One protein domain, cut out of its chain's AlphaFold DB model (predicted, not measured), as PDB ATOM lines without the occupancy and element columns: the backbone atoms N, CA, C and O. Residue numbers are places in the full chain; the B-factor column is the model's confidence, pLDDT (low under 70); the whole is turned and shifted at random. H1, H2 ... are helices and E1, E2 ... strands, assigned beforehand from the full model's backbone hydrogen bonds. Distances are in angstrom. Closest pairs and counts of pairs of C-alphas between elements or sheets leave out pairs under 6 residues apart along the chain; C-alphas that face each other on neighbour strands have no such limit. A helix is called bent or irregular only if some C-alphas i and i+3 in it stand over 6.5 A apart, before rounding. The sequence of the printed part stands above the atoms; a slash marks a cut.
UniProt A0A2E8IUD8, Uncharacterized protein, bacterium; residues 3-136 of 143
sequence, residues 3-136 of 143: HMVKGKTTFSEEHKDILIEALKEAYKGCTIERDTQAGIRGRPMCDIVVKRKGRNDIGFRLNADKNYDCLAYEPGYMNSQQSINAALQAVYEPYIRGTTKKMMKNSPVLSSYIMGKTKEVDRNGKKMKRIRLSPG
ATOM      1  N   HIS A   3     161.728 138.257 152.810       73.25
ATOM      2  CA  HIS A   3     162.100 136.997 152.168       73.25
ATOM      3  C   HIS A   3     163.309 136.361 152.856       73.25
ATOM      4  O   HIS A   3     164.049 137.017 153.589       73.25
ATOM      5  N   MET A   4     163.467 135.049 152.666       82.19
ATOM      6  CA  MET A   4     164.632 134.345 153.185       82.19
ATOM      7  C   MET A   4     165.834 134.726 152.334       82.19
ATOM      8  O   MET A   4     165.797 134.584 151.112       82.19
ATOM      9  N   VAL A   5     166.890 135.177 152.994       85.00
ATOM     10  CA  VAL A   5     168.144 135.564 152.360       85.00
ATOM     11  C   VAL A   5     169.250 134.624 152.815       85.00
ATOM     12  O   VAL A   5     169.356 134.272 153.991       85.00
ATOM     13  N   LYS A   6     170.078 134.213 151.854       89.06
ATOM     14  CA  LYS A   6     171.310 133.459 152.080       89.06
ATOM     15  C   LYS A   6     172.489 134.293 151.591       89.06
ATOM     16  O   LYS A   6     172.449 134.802 150.472       89.06
ATOM     17  N   GLY A   7     173.531 134.403 152.403       87.94
ATOM     18  CA  GLY A   7     174.762 135.111 152.057       87.94
ATOM     19  C   GLY A   7     175.990 134.320 152.476       87.94
ATOM     20  O   GLY A   7     175.964 133.599 153.473       87.94
ATOM     21  N   LYS A   8     177.071 134.458 151.712       90.56
ATOM     22  CA  LYS A   8     178.370 133.886 152.075       90.56
ATOM     23  C   LYS A   8     179.034 134.785 153.113       90.56
ATOM     24  O   LYS A   8     178.931 136.011 153.025       90.56
ATOM     25  N   THR A   9     179.727 134.191 154.077       91.12
ATOM     26  CA  THR A   9     180.554 134.937 155.034       91.12
ATOM     27  C   THR A   9     181.997 134.450 154.996       91.12
ATOM     28  O   THR A   9     182.303 133.413 154.415       91.12
ATOM     29  N   THR A  10     182.886 135.218 155.618       88.75
ATOM     30  CA  THR A  10     184.293 134.856 155.834       88.75
ATOM     31  C   THR A  10     184.519 134.267 157.229       88.75
ATOM     32  O   THR A  10     185.644 134.267 157.729       88.75
ATOM     33  N   PHE A  11     183.450 133.861 157.921       94.50
ATOM     34  CA  PHE A  11     183.561 133.251 159.237       94.50
ATOM     35  C   PHE A  11     183.946 131.785 159.078       94.50
ATOM     36  O   PHE A  11     183.190 131.014 158.495       94.50
ATOM     37  N   SER A  12     185.118 131.416 159.585       94.12
ATOM     38  CA  SER A  12     185.669 130.071 159.430       94.12
ATOM     39  C   SER A  12     185.312 129.187 160.621       94.12
ATOM     40  O   SER A  12     185.240 129.661 161.759       94.12
ATOM     41  N   GLU A  13     185.157 127.889 160.369       95.44
ATOM     42  CA  GLU A  13     185.040 126.857 161.403       95.44
ATOM     43  C   GLU A  13     186.203 126.897 162.406       95.44
ATOM     44  O   GLU A  13     185.995 126.792 163.613       95.44
ATOM     45  N   GLU A  14     187.427 127.159 161.934       94.19
ATOM     46  CA  GLU A  14     188.638 127.230 162.767       94.19
ATOM     47  C   GLU A  14     188.589 128.367 163.812       94.19
ATOM     48  O   GLU A  14     189.387 128.443 164.757       94.19
ATOM     49  N   HIS A  15     187.665 129.306 163.621       94.50
ATOM     50  CA  HIS A  15     187.439 130.460 164.481       94.50
ATOM     51  C   HIS A  15     186.023 130.456 165.074       94.50
ATOM     52  O   HIS A  15     185.536 131.508 165.488       94.50
ATOM     53  N   LYS A  16     185.371 129.285 165.160       94.44
ATOM     54  CA  LYS A  16     184.010 129.124 165.702       94.44
ATOM     55  C   LYS A  16     183.834 129.777 167.074       94.44
ATOM     56  O   LYS A  16     182.858 130.494 167.278       94.44
ATOM     57  N   ASP A  17     184.773 129.587 167.996       95.12
ATOM     58  CA  ASP A  17     184.669 130.177 169.338       95.12
ATOM     59  C   ASP A  17     184.740 131.708 169.303       95.12
ATOM     60  O   ASP A  17     183.932 132.380 169.942       95.12
ATOM     61  N   ILE A  18     185.623 132.264 168.465       95.62
ATOM     62  CA  ILE A  18     185.731 133.714 168.245       95.62
ATOM     63  C   ILE A  18     184.448 134.258 167.615       95.62
ATOM     64  O   ILE A  18     183.982 135.332 167.991       95.62
ATOM     65  N   LEU A  19     183.851 133.523 166.672       95.94
ATOM     66  CA  LEU A  19     182.558 133.879 166.098       95.94
ATOM     67  C   LEU A  19     181.470 133.909 167.173       95.94
ATOM     68  O   LEU A  19     180.719 134.877 167.243       95.94
ATOM     69  N   ILE A  20     181.392 132.896 168.036       95.88
ATOM     70  CA  ILE A  20     180.396 132.850 169.114       95.88
ATOM     71  C   ILE A  20     180.583 134.027 170.076       95.88
ATOM     72  O   ILE A  20     179.598 134.667 170.442       95.88
ATOM     73  N   GLU A  21     181.816 134.350 170.466       95.25
ATOM     74  CA  GLU A  21     182.107 135.524 171.297       95.25
ATOM     75  C   GLU A  21     181.694 136.829 170.607       95.25
ATOM     76  O   GLU A  21     180.990 137.646 171.203       95.25
ATOM     77  N   ALA A  22     182.038 136.990 169.328       95.44
ATOM     78  CA  ALA A  22     181.669 138.158 168.534       95.44
ATOM     79  C   ALA A  22     180.148 138.323 168.403       95.44
ATOM     80  O   ALA A  22     179.633 139.437 168.491       95.44
ATOM     81  N   LEU A  23     179.412 137.221 168.240       95.00
ATOM     82  CA  LEU A  23     177.951 137.224 168.207       95.00
ATOM     83  C   LEU A  23     177.352 137.612 169.569       95.00
ATOM     84  O   LEU A  23     176.389 138.377 169.596       95.00
ATOM     85  N   LYS A  24     177.926 137.147 170.691       94.31
ATOM     86  CA  LYS A  24     177.483 137.546 172.044       94.31
ATOM     87  C   LYS A  24     177.710 139.036 172.292       94.31
ATOM     88  O   LYS A  24     176.870 139.689 172.909       94.31
ATOM     89  N   GLU A  25     178.833 139.569 171.815       93.19
ATOM     90  CA  GLU A  25     179.163 140.989 171.945       93.19
ATOM     91  C   GLU A  25     178.250 141.867 171.081       93.19
ATOM     92  O   GLU A  25     177.740 142.884 171.561       93.19
ATOM     93  N   ALA A  26     178.015 141.465 169.830       91.62
ATOM     94  CA  ALA A  26     177.211 142.215 168.870       91.62
ATOM     95  C   ALA A  26     175.708 142.184 169.191       91.62
ATOM     96  O   ALA A  26     175.018 143.193 169.039       91.62
ATOM     97  N   TYR A  27     175.197 141.043 169.657       90.44
ATOM     98  CA  TYR A  27     173.776 140.825 169.931       90.44
ATOM     99  C   TYR A  27     173.515 140.624 171.425       90.44
ATOM    100  O   TYR A  27     172.999 139.591 171.858       90.44
ATOM    101  N   LYS A  28     173.865 141.627 172.235       88.62
ATOM    102  CA  LYS A  28     173.644 141.583 173.689       88.62
ATOM    103  C   LYS A  28     172.179 141.284 174.018       88.62
ATOM    104  O   LYS A  28     171.269 141.910 173.481       88.62
ATOM    105  N   GLY A  29     171.967 140.323 174.915       87.12
ATOM    106  CA  GLY A  29     170.633 139.879 175.327       87.12
ATOM    107  C   GLY A  29     169.951 138.893 174.370       87.12
ATOM    108  O   GLY A  29     168.824 138.490 174.643       87.12
ATOM    109  N   CYS A  30     170.607 138.490 173.277       92.25
ATOM    110  CA  CYS A  30     170.159 137.374 172.444       92.25
ATOM    111  C   CYS A  30     170.755 136.053 172.943       92.25
ATOM    112  O   CYS A  30     171.880 136.013 173.446       92.25
ATOM    113  N   THR A  31     170.017 134.961 172.758       94.38
ATOM    114  CA  THR A  31     170.513 133.609 173.049       94.38
ATOM    115  C   THR A  31     171.239 133.070 171.825       94.38
ATOM    116  O   THR A  31     170.767 133.230 170.699       94.38
ATOM    117  N   ILE A  32     172.386 132.427 172.032       95.75
ATOM    118  CA  ILE A  32     173.090 131.705 170.972       95.75
ATOM    119  C   ILE A  32     172.961 130.221 171.252       95.75
ATOM    120  O   ILE A  32     173.437 129.735 172.277       95.75
ATOM    121  N   GLU A  33     172.340 129.518 170.321       95.88
ATOM    122  CA  GLU A  33     172.156 128.076 170.359       95.88
ATOM    123  C   GLU A  33     173.046 127.413 169.309       95.88
ATOM    124  O   GLU A  33     173.418 128.022 168.302       95.88
ATOM    125  N   ARG A  34     173.414 126.160 169.566       96.25
ATOM    126  CA  ARG A  34     174.223 125.332 168.669       96.25
ATOM    127  C   ARG A  34     173.357 124.205 168.134       96.25
ATOM    128  O   ARG A  34     172.468 123.755 168.852       96.25
ATOM    129  N   ASP A  35     173.635 123.785 166.904       95.69
ATOM    130  CA  ASP A  35     173.051 122.590 166.287       95.69
ATOM    131  C   ASP A  35     171.523 122.544 166.451       95.69
ATOM    132  O   ASP A  35     170.953 121.610 167.012       95.69
ATOM    133  N   THR A  36     170.849 123.600 165.992       96.38
ATOM    134  CA  THR A  36     169.403 123.788 166.177       96.38
ATOM    135  C   THR A  36     168.745 124.386 164.937       96.38
ATOM    136  O   THR A  36     169.399 124.867 164.007       96.38
ATOM    137  N   GLN A  37     167.415 124.383 164.921       94.69
ATOM    138  CA  GLN A  37     166.645 125.043 163.876       94.69
ATOM    139  C   GLN A  37     166.615 126.560 164.081       94.69
ATOM    140  O   GLN A  37     166.273 127.068 165.156       94.69
ATOM    141  N   ALA A  38     166.895 127.295 163.005       93.81
ATOM    142  CA  ALA A  38     166.641 128.725 162.955       93.81
ATOM    143  C   ALA A  38     165.139 128.989 162.771       93.81
ATOM    144  O   ALA A  38     164.498 128.435 161.877       93.81
ATOM    145  N   GLY A  39     164.581 129.872 163.596       91.94
ATOM    146  CA  GLY A  39     163.229 130.423 163.518       91.94
ATOM    147  C   GLY A  39     163.070 131.397 162.351       91.94
ATOM    148  O   GLY A  39     162.733 132.563 162.537       91.94
ATOM    149  N   ILE A  40     163.354 130.917 161.142       89.75
ATOM    150  CA  ILE A  40     163.160 131.607 159.864       89.75
ATOM    151  C   ILE A  40     162.320 130.729 158.927       89.75
ATOM    152  O   ILE A  40     162.066 129.552 159.209       89.75
ATOM    153  N   ARG A  41     161.877 131.282 157.790       85.88
ATOM    154  CA  ARG A  41     161.105 130.526 156.788       85.88
ATOM    155  C   ARG A  41     161.859 129.256 156.371       85.88
ATOM    156  O   ARG A  41     163.034 129.316 156.034       85.88
ATOM    157  N   GLY A  42     161.166 128.116 156.388       86.69
ATOM    158  CA  GLY A  42     161.744 126.801 156.078       86.69
ATOM    159  C   GLY A  42     162.448 126.111 157.252       86.69
ATOM    160  O   GLY A  42     162.857 124.966 157.096       86.69
ATOM    161  N   ARG A  43     162.567 126.774 158.413       90.31
ATOM    162  CA  ARG A  43     163.129 126.231 159.665       90.31
ATOM    163  C   ARG A  43     164.431 125.426 159.473       90.31
ATOM    164  O   ARG A  43     164.520 124.285 159.927       90.31
ATOM    165  N   PRO A  44     165.439 125.981 158.775       92.69
ATOM    166  CA  PRO A  44     166.647 125.243 158.442       92.69
ATOM    167  C   PRO A  44     167.457 124.883 159.692       92.69
ATOM    168  O   PRO A  44     167.642 125.710 160.585       92.69
ATOM    169  N   MET A  45     168.011 123.669 159.702       95.88
ATOM    170  CA  MET A  45     168.999 123.242 160.696       95.88
ATOM    171  C   MET A  45     170.322 123.992 160.499       95.88
ATOM    172  O   MET A  45     170.800 124.095 159.365       95.88
ATOM    173  N   CYS A  46     170.893 124.541 161.563       96.38
ATOM    174  CA  CYS A  46     172.099 125.367 161.516       96.38
ATOM    175  C   CYS A  46     173.052 124.981 162.652       96.38
ATOM    176  O   CYS A  46     172.605 124.652 163.749       96.38
ATOM    177  N   ASP A  47     174.355 125.088 162.403       96.88
ATOM    178  CA  ASP A  47     175.402 124.809 163.391       96.88
ATOM    179  C   ASP A  47     175.407 125.840 164.527       96.88
ATOM    180  O   ASP A  47     175.750 125.539 165.672       96.88
ATOM    181  N   ILE A  48     175.043 127.088 164.211       97.38
ATOM    182  CA  ILE A  48     174.918 128.186 165.175       97.38
ATOM    183  C   ILE A  48     173.664 128.984 164.836       97.38
ATOM    184  O   ILE A  48     173.438 129.334 163.676       97.38
ATOM    185  N   VAL A  49     172.862 129.317 165.842       97.12
ATOM    186  CA  VAL A  49     171.667 130.150 165.692       97.12
ATOM    187  C   VAL A  49     171.667 131.255 166.734       97.12
ATOM    188  O   VAL A  49     171.770 130.997 167.930       97.12
ATOM    189  N   VAL A  50     171.500 132.496 166.282       96.00
ATOM    190  CA  VAL A  50     171.243 133.649 167.149       96.00
ATOM    191  C   VAL A  50     169.739 133.868 167.240       96.00
ATOM    192  O   VAL A  50     169.106 134.276 166.261       96.00
ATOM    193  N   LYS A  51     169.183 133.628 168.427       94.25
ATOM    194  CA  LYS A  51     167.783 133.887 168.778       94.25
ATOM    195  C   LYS A  51     167.603 135.369 169.087       94.25
ATOM    196  O   LYS A  51     167.922 135.829 170.188       94.25
ATOM    197  N   ARG A  52     167.130 136.140 168.104       89.44
ATOM    198  CA  ARG A  52     166.937 137.592 168.250       89.44
ATOM    199  C   ARG A  52     165.568 137.888 168.858       89.44
ATOM    200  O   ARG A  52     164.546 137.410 168.379       89.44
ATOM    201  N   LYS A  53     165.513 138.730 169.890       84.12
ATOM    202  CA  LYS A  53     164.231 139.126 170.495       84.12
ATOM    203  C   LYS A  53     163.455 140.054 169.552       84.12
ATOM    204  O   LYS A  53     163.973 141.089 169.141       84.12
ATOM    205  N   GLY A  54     162.212 139.693 169.223       82.12
ATOM    206  CA  GLY A  54     161.323 140.510 168.381       82.12
ATOM    207  C   GLY A  54     161.742 140.613 166.908       82.12
ATOM    208  O   GLY A  54     161.235 141.469 166.186       82.12
ATOM    209  N   ARG A  55     162.679 139.771 166.457       84.69
ATOM    210  CA  ARG A  55     163.126 139.660 165.062       84.69
ATOM    211  C   ARG A  55     163.327 138.188 164.717       84.69
ATOM    212  O   ARG A  55     163.409 137.353 165.607       84.69
ATOM    213  N   ASN A  56     163.431 137.876 163.431       88.56
ATOM    214  CA  ASN A  56     163.712 136.507 163.005       88.56
ATOM    215  C   ASN A  56     165.125 136.081 163.411       88.56
ATOM    216  O   ASN A  56     166.014 136.926 163.539       88.56
ATOM    217  N   ASP A  57     165.356 134.783 163.548       93.88
ATOM    218  CA  ASP A  57     166.679 134.261 163.889       93.88
ATOM    219  C   ASP A  57     167.724 134.550 162.798       93.88
ATOM    220  O   ASP A  57     167.397 134.821 161.638       93.88
ATOM    221  N   ILE A  58     169.001 134.472 163.179       94.25
ATOM    222  CA  ILE A  58     170.127 134.398 162.240       94.25
ATOM    223  C   ILE A  58     170.755 133.018 162.393       94.25
ATOM    224  O   ILE A  58     171.240 132.681 163.472       94.25
ATOM    225  N   GLY A  59     170.733 132.224 161.329       95.88
ATOM    226  CA  GLY A  59     171.356 130.906 161.279       95.88
ATOM    227  C   GLY A  59     172.690 130.941 160.544       95.88
ATOM    228  O   GLY A  59     172.828 131.620 159.530       95.88
ATOM    229  N   PHE A  60     173.657 130.172 161.026       97.06
ATOM    230  CA  PHE A  60     174.935 129.937 160.368       97.06
ATOM    231  C   PHE A  60     175.069 128.451 160.072       97.06
ATOM    232  O   PHE A  60     174.914 127.625 160.974       97.06
ATOM    233  N   ARG A  61     175.352 128.119 158.813       96.12
ATOM    234  CA  ARG A  61     175.545 126.744 158.362       96.12
ATOM    235  C   ARG A  61     176.919 126.573 157.740       96.12
ATOM    236  O   ARG A  61     177.268 127.330 156.837       96.12
ATOM    237  N   LEU A  62     177.673 125.584 158.193       96.00
ATOM    238  CA  LEU A  62     178.968 125.250 157.629       96.00
ATOM    239  C   LEU A  62     178.810 124.793 156.172       96.00
ATOM    240  O   LEU A  62     177.910 124.019 155.833       96.00
ATOM    241  N   ASN A  63     179.669 125.301 155.297       93.69
ATOM    242  CA  ASN A  63     179.729 124.924 153.892       93.69
ATOM    243  C   ASN A  63     180.965 124.052 153.603       93.69
ATOM    244  O   ASN A  63     181.818 123.840 154.465       93.69
ATOM    245  N   ALA A  64     181.061 123.543 152.373       92.81
ATOM    246  CA  ALA A  64     182.161 122.673 151.949       92.81
ATOM    247  C   ALA A  64     183.547 123.344 152.043       92.81
ATOM    248  O   ALA A  64     184.547 122.657 152.233       92.81
ATOM    249  N   ASP A  65     183.600 124.680 151.990       91.88
ATOM    250  CA  ASP A  65     184.830 125.474 152.103       91.88
ATOM    251  C   ASP A  65     185.246 125.720 153.567       91.88
ATOM    252  O   ASP A  65     186.112 126.555 153.836       91.88
ATOM    253  N   LYS A  66     184.608 125.039 154.529       93.50
ATOM    254  CA  LYS A  66     184.804 125.212 155.980       93.50
ATOM    255  C   LYS A  66     184.553 126.640 156.480       93.50
ATOM    256  O   LYS A  66     185.132 127.089 157.474       93.50
ATOM    257  N   ASN A  67     183.661 127.354 155.797       94.50
ATOM    258  CA  ASN A  67     183.155 128.658 156.205       94.50
ATOM    259  C   ASN A  67     181.660 128.576 156.518       94.50
ATOM    260  O   ASN A  67     180.956 127.682 156.057       94.50
ATOM    261  N   TYR A  68     181.153 129.530 157.285       94.69
ATOM    262  CA  TYR A  68     179.734 129.619 157.589       94.69
ATOM    263  C   TYR A  68     178.989 130.430 156.523       94.69
ATOM    264  O   TYR A  68     179.238 131.620 156.323       94.69
ATOM    265  N   ASP A  69     178.010 129.813 155.873       94.44
ATOM    266  CA  ASP A  69     176.949 130.527 155.168       94.44
ATOM    267  C   ASP A  69     175.964 131.099 156.195       94.44
ATOM    268  O   ASP A  69     175.597 130.426 157.158       94.44
ATOM    269  N   CYS A  70     175.496 132.327 155.981       94.19
ATOM    270  CA  CYS A  70     174.507 132.971 156.840       94.19
ATOM    271  C   CYS A  70     173.115 132.917 156.204       94.19
ATOM    272  O   CYS A  70     172.941 133.211 155.016       94.19
ATOM    273  N   LEU A  71     172.128 132.550 157.012       92.12
ATOM    274  CA  LEU A  71     170.717 132.442 156.680       92.12
ATOM    275  C   LEU A  71     169.935 133.390 157.589       92.12
ATOM    276  O   LEU A  71     169.971 133.257 158.812       92.12
ATOM    277  N   ALA A  72     169.204 134.330 157.003       88.06
ATOM    278  CA  ALA A  72     168.358 135.250 157.755       88.06
ATOM    279  C   ALA A  72     167.032 135.493 157.030       88.06
ATOM    280  O   ALA A  72     166.840 135.115 155.871       88.06
ATOM    281  N   TYR A  73     166.102 136.137 157.726       81.56
ATOM    282  CA  TYR A  73     164.840 136.585 157.152       81.56
ATOM    283  C   TYR A  73     164.684 138.075 157.448       81.56
ATOM    284  O   TYR A  73     164.286 138.467 158.548       81.56
ATOM    285  N   GLU A  74     165.074 138.894 156.474       74.25
ATOM    286  CA  GLU A  74     165.148 140.349 156.606       74.25
ATOM    287  C   GLU A  74     164.068 141.028 155.735       74.25
ATOM    288  O   GLU A  74     163.695 140.512 154.672       74.25
ATOM    289  N   PRO A  75     163.501 142.159 156.187       66.31
ATOM    290  CA  PRO A  75     162.524 142.920 155.416       66.31
ATOM    291  C   PRO A  75     163.204 143.743 154.308       66.31
ATOM    292  O   PRO A  75     164.217 144.395 154.548       66.31
ATOM    293  N   GLY A  76     162.614 143.772 153.106       64.38
ATOM    294  CA  GLY A  76     163.023 144.681 152.024       64.38
ATOM    295  C   GLY A  76     163.344 144.007 150.686       64.38
ATOM    296  O   GLY A  76     163.235 142.792 150.535       64.38
ATOM    297  N   TYR A  77     163.727 144.840 149.710       62.38
ATOM    298  CA  TYR A  77     164.099 144.465 148.333       62.38
ATOM    299  C   TYR A  77     165.621 144.441 148.105       62.38
ATOM    300  O   TYR A  77     166.087 144.475 146.968       62.38
ATOM    301  N   MET A  78     166.414 144.434 149.177       71.94
ATOM    302  CA  MET A  78     167.864 144.307 149.052       71.94
ATOM    303  C   MET A  78     168.220 142.916 148.533       71.94
ATOM    304  O   MET A  78     167.538 141.936 148.837       71.94
ATOM    305  N   ASN A  79     169.319 142.811 147.782       83.88
ATOM    306  CA  ASN A  79     169.826 141.495 147.413       83.88
ATOM    307  C   ASN A  79     170.275 140.723 148.672       83.88
ATOM    308  O   ASN A  79     170.564 141.307 149.726       83.88
ATOM    309  N   SER A  80     170.324 139.393 148.574       84.31
ATOM    310  CA  SER A  80     170.559 138.533 149.736       84.31
ATOM    311  C   SER A  80     171.867 138.854 150.464       84.31
ATOM    312  O   SER A  80     171.881 138.943 151.690       84.31
ATOM    313  N   GLN A  81     172.958 139.096 149.729       87.06
ATOM    314  CA  GLN A  81     174.263 139.373 150.332       87.06
ATOM    315  C   GLN A  81     174.296 140.723 151.059       87.06
ATOM    316  O   GLN A  81     174.860 140.811 152.146       87.06
ATOM    317  N   GLN A  82     173.681 141.768 150.500       85.62
ATOM    318  CA  GLN A  82     173.581 143.078 151.153       85.62
ATOM    319  C   GLN A  82     172.776 142.994 152.449       85.62
ATOM    320  O   GLN A  82     173.208 143.534 153.465       85.62
ATOM    321  N   SER A  83     171.660 142.260 152.435       85.38
ATOM    322  CA  SER A  83     170.827 142.045 153.625       85.38
ATOM    323  C   SER A  83     171.607 141.344 154.739       85.38
ATOM    324  O   SER A  83     171.563 141.765 155.894       85.38
ATOM    325  N   ILE A  84     172.383 140.315 154.388       88.00
ATOM    326  CA  ILE A  84     173.257 139.613 155.334       88.00
ATOM    327  C   ILE A  84     174.375 140.521 155.854       88.00
ATOM    328  O   ILE A  84     174.610 140.557 157.059       88.00
ATOM    329  N   ASN A  85     175.037 141.286 154.984       87.50
ATOM    330  CA  ASN A  85     176.094 142.210 155.400       87.50
ATOM    331  C   ASN A  85     175.563 143.266 156.382       87.50
ATOM    332  O   ASN A  85     176.246 143.588 157.352       87.50
ATOM    333  N   ALA A  86     174.348 143.773 156.151       85.62
ATOM    334  CA  ALA A  86     173.684 144.715 157.047       85.62
ATOM    335  C   ALA A  86     173.334 144.064 158.392       85.62
ATOM    336  O   ALA A  86     173.638 144.628 159.443       85.62
ATOM    337  N   ALA A  87     172.763 142.853 158.378       87.06
ATOM    338  CA  ALA A  87     172.457 142.117 159.601       87.06
ATOM    339  C   ALA A  87     173.725 141.868 160.433       87.06
ATOM    340  O   ALA A  87     173.736 142.124 161.632       87.06
ATOM    341  N   LEU A  88     174.815 141.442 159.791       90.69
ATOM    342  CA  LEU A  88     176.076 141.074 160.439       90.69
ATOM    343  C   LEU A  88     177.027 142.248 160.698       90.69
ATOM    344  O   LEU A  88     178.125 142.031 161.214       90.69
ATOM    345  N   GLN A  89     176.641 143.484 160.377       89.38
ATOM    346  CA  GLN A  89     177.535 144.645 160.438       89.38
ATOM    347  C   GLN A  89     178.212 144.805 161.811       89.38
ATOM    348  O   GLN A  89     179.405 145.104 161.883       89.38
ATOM    349  N   ALA A  90     177.472 144.556 162.894       89.25
ATOM    350  CA  ALA A  90     177.978 144.646 164.264       89.25
ATOM    351  C   ALA A  90     178.915 143.486 164.664       89.25
ATOM    352  O   ALA A  90     179.671 143.619 165.619       89.25
ATOM    353  N   VAL A  91     178.891 142.365 163.936       93.19
ATOM    354  CA  VAL A  91     179.658 141.143 164.244       93.19
ATOM    355  C   VAL A  91     181.064 141.192 163.649       93.19
ATOM    356  O   VAL A  91     182.007 140.665 164.237       93.19
ATOM    357  N   TYR A  92     181.233 141.832 162.487       90.62
ATOM    358  CA  TYR A  92     182.508 141.809 161.762       90.62
ATOM    359  C   TYR A  92     183.670 142.388 162.568       90.62
ATOM    360  O   TYR A  92     184.755 141.815 162.572       90.62
ATOM    361  N   GLU A  93     183.465 143.505 163.262       90.12
ATOM    362  CA  GLU A  93     184.530 144.137 164.042       90.12
ATOM    363  C   GLU A  93     185.024 143.275 165.220       90.12
ATOM    364  O   GLU A  93     186.230 143.008 165.267       90.12
ATOM    365  N   PRO A  94     184.164 142.794 166.143       92.56
ATOM    366  CA  PRO A  94     184.620 141.931 167.231       92.56
ATOM    367  C   PRO A  94     185.215 140.616 166.716       92.56
ATOM    368  O   PRO A  94     186.246 140.177 167.230       92.56
ATOM    369  N   TYR A  95     184.662 140.043 165.640       93.38
ATOM    370  CA  TYR A  95     185.227 138.846 165.014       93.38
ATOM    371  C   TYR A  95     186.653 139.088 164.502       93.38
ATOM    372  O   TYR A  95     187.572 138.370 164.891       93.38
ATOM    373  N   ILE A  96     186.871 140.131 163.689       90.75
ATOM    374  CA  ILE A  96     188.197 140.442 163.129       90.75
ATOM    375  C   ILE A  96     189.201 140.753 164.249       90.75
ATOM    376  O   ILE A  96     190.362 140.348 164.168       90.75
ATOM    377  N   ARG A  97     188.785 141.439 165.321       91.00
ATOM    378  CA  ARG A  97     189.655 141.680 166.487       91.00
ATOM    379  C   ARG A  97     190.055 140.375 167.169       91.00
ATOM    380  O   ARG A  97     191.231 140.199 167.489       91.00
ATOM    381  N   GLY A  98     189.110 139.461 167.370       91.75
ATOM    382  CA  GLY A  98     189.373 138.160 167.980       91.75
ATOM    383  C   GLY A  98     190.312 137.295 167.137       91.75
ATOM    384  O   GLY A  98     191.295 136.769 167.665       91.75
ATOM    385  N   THR A  99     190.083 137.214 165.824       91.75
ATOM    386  CA  THR A  99     190.948 136.443 164.913       91.75
ATOM    387  C   THR A  99     192.344 137.045 164.836       91.75
ATOM    388  O   THR A  99     193.329 136.325 164.996       91.75
ATOM    389  N   THR A 100     192.449 138.373 164.737       89.88
ATOM    390  CA  THR A 100     193.739 139.078 164.772       89.88
ATOM    391  C   THR A 100     194.479 138.806 166.083       89.88
ATOM    392  O   THR A 100     195.671 138.514 166.068       89.88
ATOM    393  N   LYS A 101     193.785 138.818 167.230       90.12
ATOM    394  CA  LYS A 101     194.387 138.489 168.533       90.12
ATOM    395  C   LYS A 101     194.905 137.050 168.582       90.12
ATOM    396  O   LYS A 101     195.986 136.825 169.122       90.12
ATOM    397  N   LYS A 102     194.161 136.085 168.025       90.69
ATOM    398  CA  LYS A 102     194.604 134.682 167.906       90.69
ATOM    399  C   LYS A 102     195.866 134.589 167.040       90.69
ATOM    400  O   LYS A 102     196.842 133.978 167.462       90.69
ATOM    401  N   MET A 103     195.887 135.266 165.891       88.56
ATOM    402  CA  MET A 103     197.057 135.311 165.004       88.56
ATOM    403  C   MET A 103     198.286 135.927 165.682       88.56
ATOM    404  O   MET A 103     199.375 135.367 165.587       88.56
ATOM    405  N   MET A 104     198.122 137.041 166.403       88.31
ATOM    406  CA  MET A 104     199.221 137.699 167.121       88.31
ATOM    407  C   MET A 104     199.831 136.808 168.206       88.31
ATOM    408  O   MET A 104     201.042 136.809 168.384       88.31
ATOM    409  N   LYS A 105     199.007 136.020 168.908       88.00
ATOM    410  CA  LYS A 105     199.487 135.059 169.914       88.00
ATOM    411  C   LYS A 105     200.233 133.877 169.298       88.00
ATOM    412  O   LYS A 105     201.191 133.395 169.886       88.00
ATOM    413  N   ASN A 106     199.777 133.410 168.139       88.00
ATOM    414  CA  ASN A 106     200.299 132.196 167.512       88.00
ATOM    415  C   ASN A 106     201.499 132.457 166.589       88.00
ATOM    416  O   ASN A 106     202.177 131.513 166.195       88.00
ATOM    417  N   SER A 107     201.758 133.714 166.220       86.50
ATOM    418  CA  SER A 107     202.871 134.092 165.348       86.50
ATOM    419  C   SER A 107     203.998 134.742 166.157       86.50
ATOM    420  O   SER A 107     203.798 135.834 166.695       86.50
ATOM    421  N   PRO A 108     205.208 134.152 166.190       83.31
ATOM    422  CA  PRO A 108     206.363 134.755 166.857       83.31
ATOM    423  C   PRO A 108     206.663 136.175 166.362       83.31
ATOM    424  O   PRO A 108     206.971 137.053 167.164       83.31
ATOM    425  N   VAL A 109     206.481 136.424 165.059       83.19
ATOM    426  CA  VAL A 109     206.726 137.724 164.412       83.19
ATOM    427  C   VAL A 109     205.761 138.804 164.908       83.19
ATOM    428  O   VAL A 109     206.139 139.964 165.024       83.19
ATOM    429  N   LEU A 110     204.518 138.431 165.225       83.69
ATOM    430  CA  LEU A 110     203.471 139.364 165.650       83.69
ATOM    431  C   LEU A 110     203.298 139.425 167.174       83.69
ATOM    432  O   LEU A 110     202.505 140.232 167.659       83.69
ATOM    433  N   SER A 111     204.034 138.605 167.927       80.12
ATOM    434  CA  SER A 111     203.898 138.474 169.384       80.12
ATOM    435  C   SER A 111     204.200 139.769 170.145       80.12
ATOM    436  O   SER A 111     203.575 140.049 171.167       80.12
ATOM    437  N   SER A 112     205.114 140.588 169.620       83.81
ATOM    438  CA  SER A 112     205.493 141.884 170.186       83.81
ATOM    439  C   SER A 112     204.620 143.037 169.693       83.81
ATOM    440  O   SER A 112     204.803 144.167 170.140       83.81
ATOM    441  N   TYR A 113     203.691 142.800 168.765       85.69
ATOM    442  CA  TYR A 113     202.862 143.858 168.203       85.69
ATOM    443  C   TYR A 113     201.695 144.193 169.141       85.69
ATOM    444  O   TYR A 113     201.164 143.355 169.864       85.69
ATOM    445  N   ILE A 114     201.253 145.442 169.087       85.81
ATOM    446  CA  ILE A 114     200.091 145.978 169.787       85.81
ATOM    447  C   ILE A 114     198.994 146.240 168.761       85.81
ATOM    448  O   ILE A 114     199.208 146.870 167.720       85.81
ATOM    449  N   MET A 115     197.790 145.769 169.079       88.62
ATOM    450  CA  MET A 115     196.595 146.033 168.290       88.62
ATOM    451  C   MET A 115     196.014 147.400 168.659       88.62
ATOM    452  O   MET A 115     195.573 147.619 169.786       88.62
ATOM    453  N   GLY A 116     196.004 148.322 167.701       83.31
ATOM    454  CA  GLY A 116     195.388 149.637 167.838       83.31
ATOM    455  C   GLY A 116     193.866 149.617 167.673       83.31
ATOM    456  O   GLY A 116     193.240 148.583 167.451       83.31
ATOM    457  N   LYS A 117     193.258 150.806 167.746       84.38
ATOM    458  CA  LYS A 117     191.822 150.996 167.481       84.38
ATOM    459  C   LYS A 117     191.500 150.796 165.995       84.38
ATOM    460  O   LYS A 117     192.320 151.115 165.130       84.38
ATOM    461  N   THR A 118     190.284 150.338 165.708       84.38
ATOM    462  CA  THR A 118     189.730 150.293 164.351       84.38
ATOM    463  C   THR A 118     189.550 151.715 163.811       84.38
ATOM    464  O   THR A 118     189.075 152.597 164.527       84.38
ATOM    465  N   LYS A 119     189.926 151.950 162.552       85.38
ATOM    466  CA  LYS A 119     189.684 153.212 161.837       85.38
ATOM    467  C   LYS A 119     189.067 152.937 160.474       85.38
ATOM    468  O   LYS A 119     189.363 151.914 159.861       85.38
ATOM    469  N   GLU A 120     188.242 153.858 159.992       85.88
ATOM    470  CA  GLU A 120     187.821 153.858 158.593       85.88
ATOM    471  C   GLU A 120     188.945 154.403 157.712       85.88
ATOM    472  O   GLU A 120     189.607 155.383 158.059       85.88
ATOM    473  N   VAL A 121     189.181 153.742 156.586       86.19
ATOM    474  CA  VAL A 121     190.146 154.142 155.563       86.19
ATOM    475  C   VAL A 121     189.499 154.022 154.190       86.19
ATOM    476  O   VAL A 121     188.693 153.117 153.964       86.19
ATOM    477  N   ASP A 122     189.860 154.910 153.269       88.75
ATOM    478  CA  ASP A 122     189.537 154.733 151.856       88.75
ATOM    479  C   ASP A 122     190.604 153.851 151.198       88.75
ATOM    480  O   ASP A 122     191.807 154.064 151.382       88.75
ATOM    481  N   ARG A 123     190.170 152.828 150.462       80.94
ATOM    482  CA  ARG A 123     191.037 152.019 149.609       80.94
ATOM    483  C   ARG A 123     190.351 151.831 148.264       80.94
ATOM    484  O   ARG A 123     189.332 151.149 148.181       80.94
ATOM    485  N   ASN A 124     190.933 152.402 147.212       83.25
ATOM    486  CA  ASN A 124     190.407 152.359 145.844       83.25
ATOM    487  C   ASN A 124     188.940 152.839 145.752       83.25
ATOM    488  O   ASN A 124     188.117 152.192 145.102       83.25
ATOM    489  N   GLY A 125     188.596 153.928 146.451       82.69
ATOM    490  CA  GLY A 125     187.249 154.509 146.458       82.69
ATOM    491  C   GLY A 125     186.233 153.734 147.300       82.69
ATOM    492  O   GLY A 125     185.033 154.004 147.232       82.69
ATOM    493  N   LYS A 126     186.681 152.739 148.076       82.25
ATOM    494  CA  LYS A 126     185.841 151.972 149.001       82.25
ATOM    495  C   LYS A 126     186.261 152.251 150.435       82.25
ATOM    496  O   LYS A 126     187.400 151.990 150.823       82.25
ATOM    497  N   LYS A 127     185.306 152.706 151.245       83.19
ATOM    498  CA  LYS A 127     185.481 152.833 152.692       83.19
ATOM    499  C   LYS A 127     185.554 151.448 153.322       83.19
ATOM    500  O   LYS A 127     184.652 150.629 153.144       83.19
ATOM    501  N   MET A 128     186.619 151.187 154.070       81.62
ATOM    502  CA  MET A 128     186.822 149.936 154.793       81.62
ATOM    503  C   MET A 128     187.288 150.208 156.218       81.62
ATOM    504  O   MET A 128     188.025 151.158 156.479       81.62
ATOM    505  N   LYS A 129     186.900 149.338 157.150       82.38
ATOM    506  CA  LYS A 129     187.459 149.336 158.503       82.38
ATOM    507  C   LYS A 129     188.804 148.616 158.500       82.38
ATOM    508  O   LYS A 129     188.922 147.507 157.987       82.38
ATOM    509  N   ARG A 130     189.814 149.239 159.100       81.81
ATOM    510  CA  ARG A 130     191.166 148.699 159.251       81.81
ATOM    511  C   ARG A 130     191.575 148.727 160.716       81.81
ATOM    512  O   ARG A 130     191.406 149.736 161.399       81.81
ATOM    513  N   ILE A 131     192.182 147.637 161.170       83.94
ATOM    514  CA  ILE A 131     192.882 147.565 162.453       83.94
ATOM    515  C   ILE A 131     194.368 147.795 162.180       83.94
ATOM    516  O   ILE A 131     194.940 147.191 161.273       83.94
ATOM    517  N   ARG A 132     194.997 148.708 162.925       83.81
ATOM    518  CA  ARG A 132     196.447 148.929 162.846       83.81
ATOM    519  C   ARG A 132     197.146 148.019 163.849       83.81
ATOM    520  O   ARG A 132     196.791 148.039 165.022       83.81
ATOM    521  N   LEU A 133     198.158 147.287 163.398       85.00
ATOM    522  CA  LEU A 133     199.140 146.641 164.267       85.00
ATOM    523  C   LEU A 133     200.385 147.531 164.329       85.00
ATOM    524  O   LEU A 133     200.717 148.201 163.348       85.00
ATOM    525  N   SER A 134     201.030 147.638 165.486       82.94
ATOM    526  CA  SER A 134     202.260 148.429 165.655       82.94
ATOM    527  C   SER A 134     203.230 147.706 166.586       82.94
ATOM    528  O   SER A 134     202.751 147.098 167.535       82.94
ATOM    529  N   PRO A 135     204.552 147.750 166.352       79.81
ATOM    530  CA  PRO A 135     205.525 147.148 167.261       79.81
ATOM    531  C   PRO A 135     205.358 147.697 168.686       79.81
ATOM    532  O   PRO A 135     205.175 148.899 168.871       79.81
ATOM    533  N   GLY A 136     205.378 146.820 169.689       67.50
ATOM    534  CA  GLY A 136     205.128 147.151 171.096       67.50
ATOM    535  C   GLY A 136     206.325 147.708 171.861       67.50
ATOM    536  O   GLY A 136     206.211 147.969 173.054       67.50
TER     537      GLY A 136
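Overview. This is residues 3 to 136 of the 143 residues of an uncharacterized protein of bacterium (UniProt A0A2E8IUD8). A strongly twisted wall of five antiparallel strands, with H1 and H2 packed on it, makes one lobe; the long helix H3 leads away from it to a two-stranded hairpin, E6 and E7, which stays apart from the five strands. The printed part has 134 residues, with three named helices and seven named strands in the order E1 H1 E2 E3 E4 E5 H2 H3 E6 E7. The larger sheet has the order E1, E5, E4, E3, E2, and the class is mixed, helices and strands. The whole is compact, with a radius of gyration of the C-alphas of 16.1 A and spans of 49 by 34 by 31 A.

Arrangement. E1, residues 3 to 12, is an edge strand that bends by 52 degrees at residue 9; it is antiparallel to E5, residues 67 to 75, with N 7 and O 70 2.9 A apart. H1, residues 13 to 26, is on the sheet, at a height of 4.3 A, only just above the sheet's level. E2, residues 31 to 37, E3, residues 45 to 51, E4, residues 58 to 62, and E5 form a meander, each strand the antiparallel neighbour of the one before. Within hydrogen-bond range are N 33 and O 49 at 2.9 A for E2 and E3, N 60 and O 48 at 2.8 A for E3 and E4, and N 71 and O 59 at 2.8 A for E4 and E5. H2, residues 80 to 87, is on the sheet, and its closest C-alphas to E1 are those of Gln 81 and Gly 7, 4.6 A apart. With H1 and H2 on one face, the sheet and helices make two layers. H3, residues 89 to 106, only grazes this sheet with residues 92 to 99. H3 touches H1 at a steep tilt of 48 degrees, opposite ways; the closest C-alphas are those of Pro 94 and Ala 22, 5.0 A apart. E6, residues 113 to 123, and E7, residues 126 to 135, form a hairpin, with N 121 and O 128 2.8 A apart; E6 bends by 80 degrees at residue 120. The closest C-alphas of H3 and E6 are those of Met 104 and Tyr 113, 7.2 A apart. Every O i to N i+4 pair is within hydrogen-bond range in H2, against 8 of 10 in H1 and 12 of 14 in H3.

Along the chain. E1 begins at C-alpha 3 (162.100, 136.997, 152.168) and is 25.6 A long. H3 is 26.9 A long and ends at C-alpha 106 (200.299, 132.196, 167.512). E7, 27.3 A long, ends at C-alpha 135 (205.525, 147.148, 167.261). H1 is irregular, with C-alphas 14 and 17 8.2 A apart, and H3 only just so, with C-alphas 90 and 93 6.6 A apart.

Size, cuts and confidence. The two C-alphas farthest apart, those of Gly 42 and Gly 136, are 50.2 A apart. The printed part has no cut, and no link is long. The mean pLDDT of the printed part is 88.7; residues 75 to 77 and residue 136 are under 70.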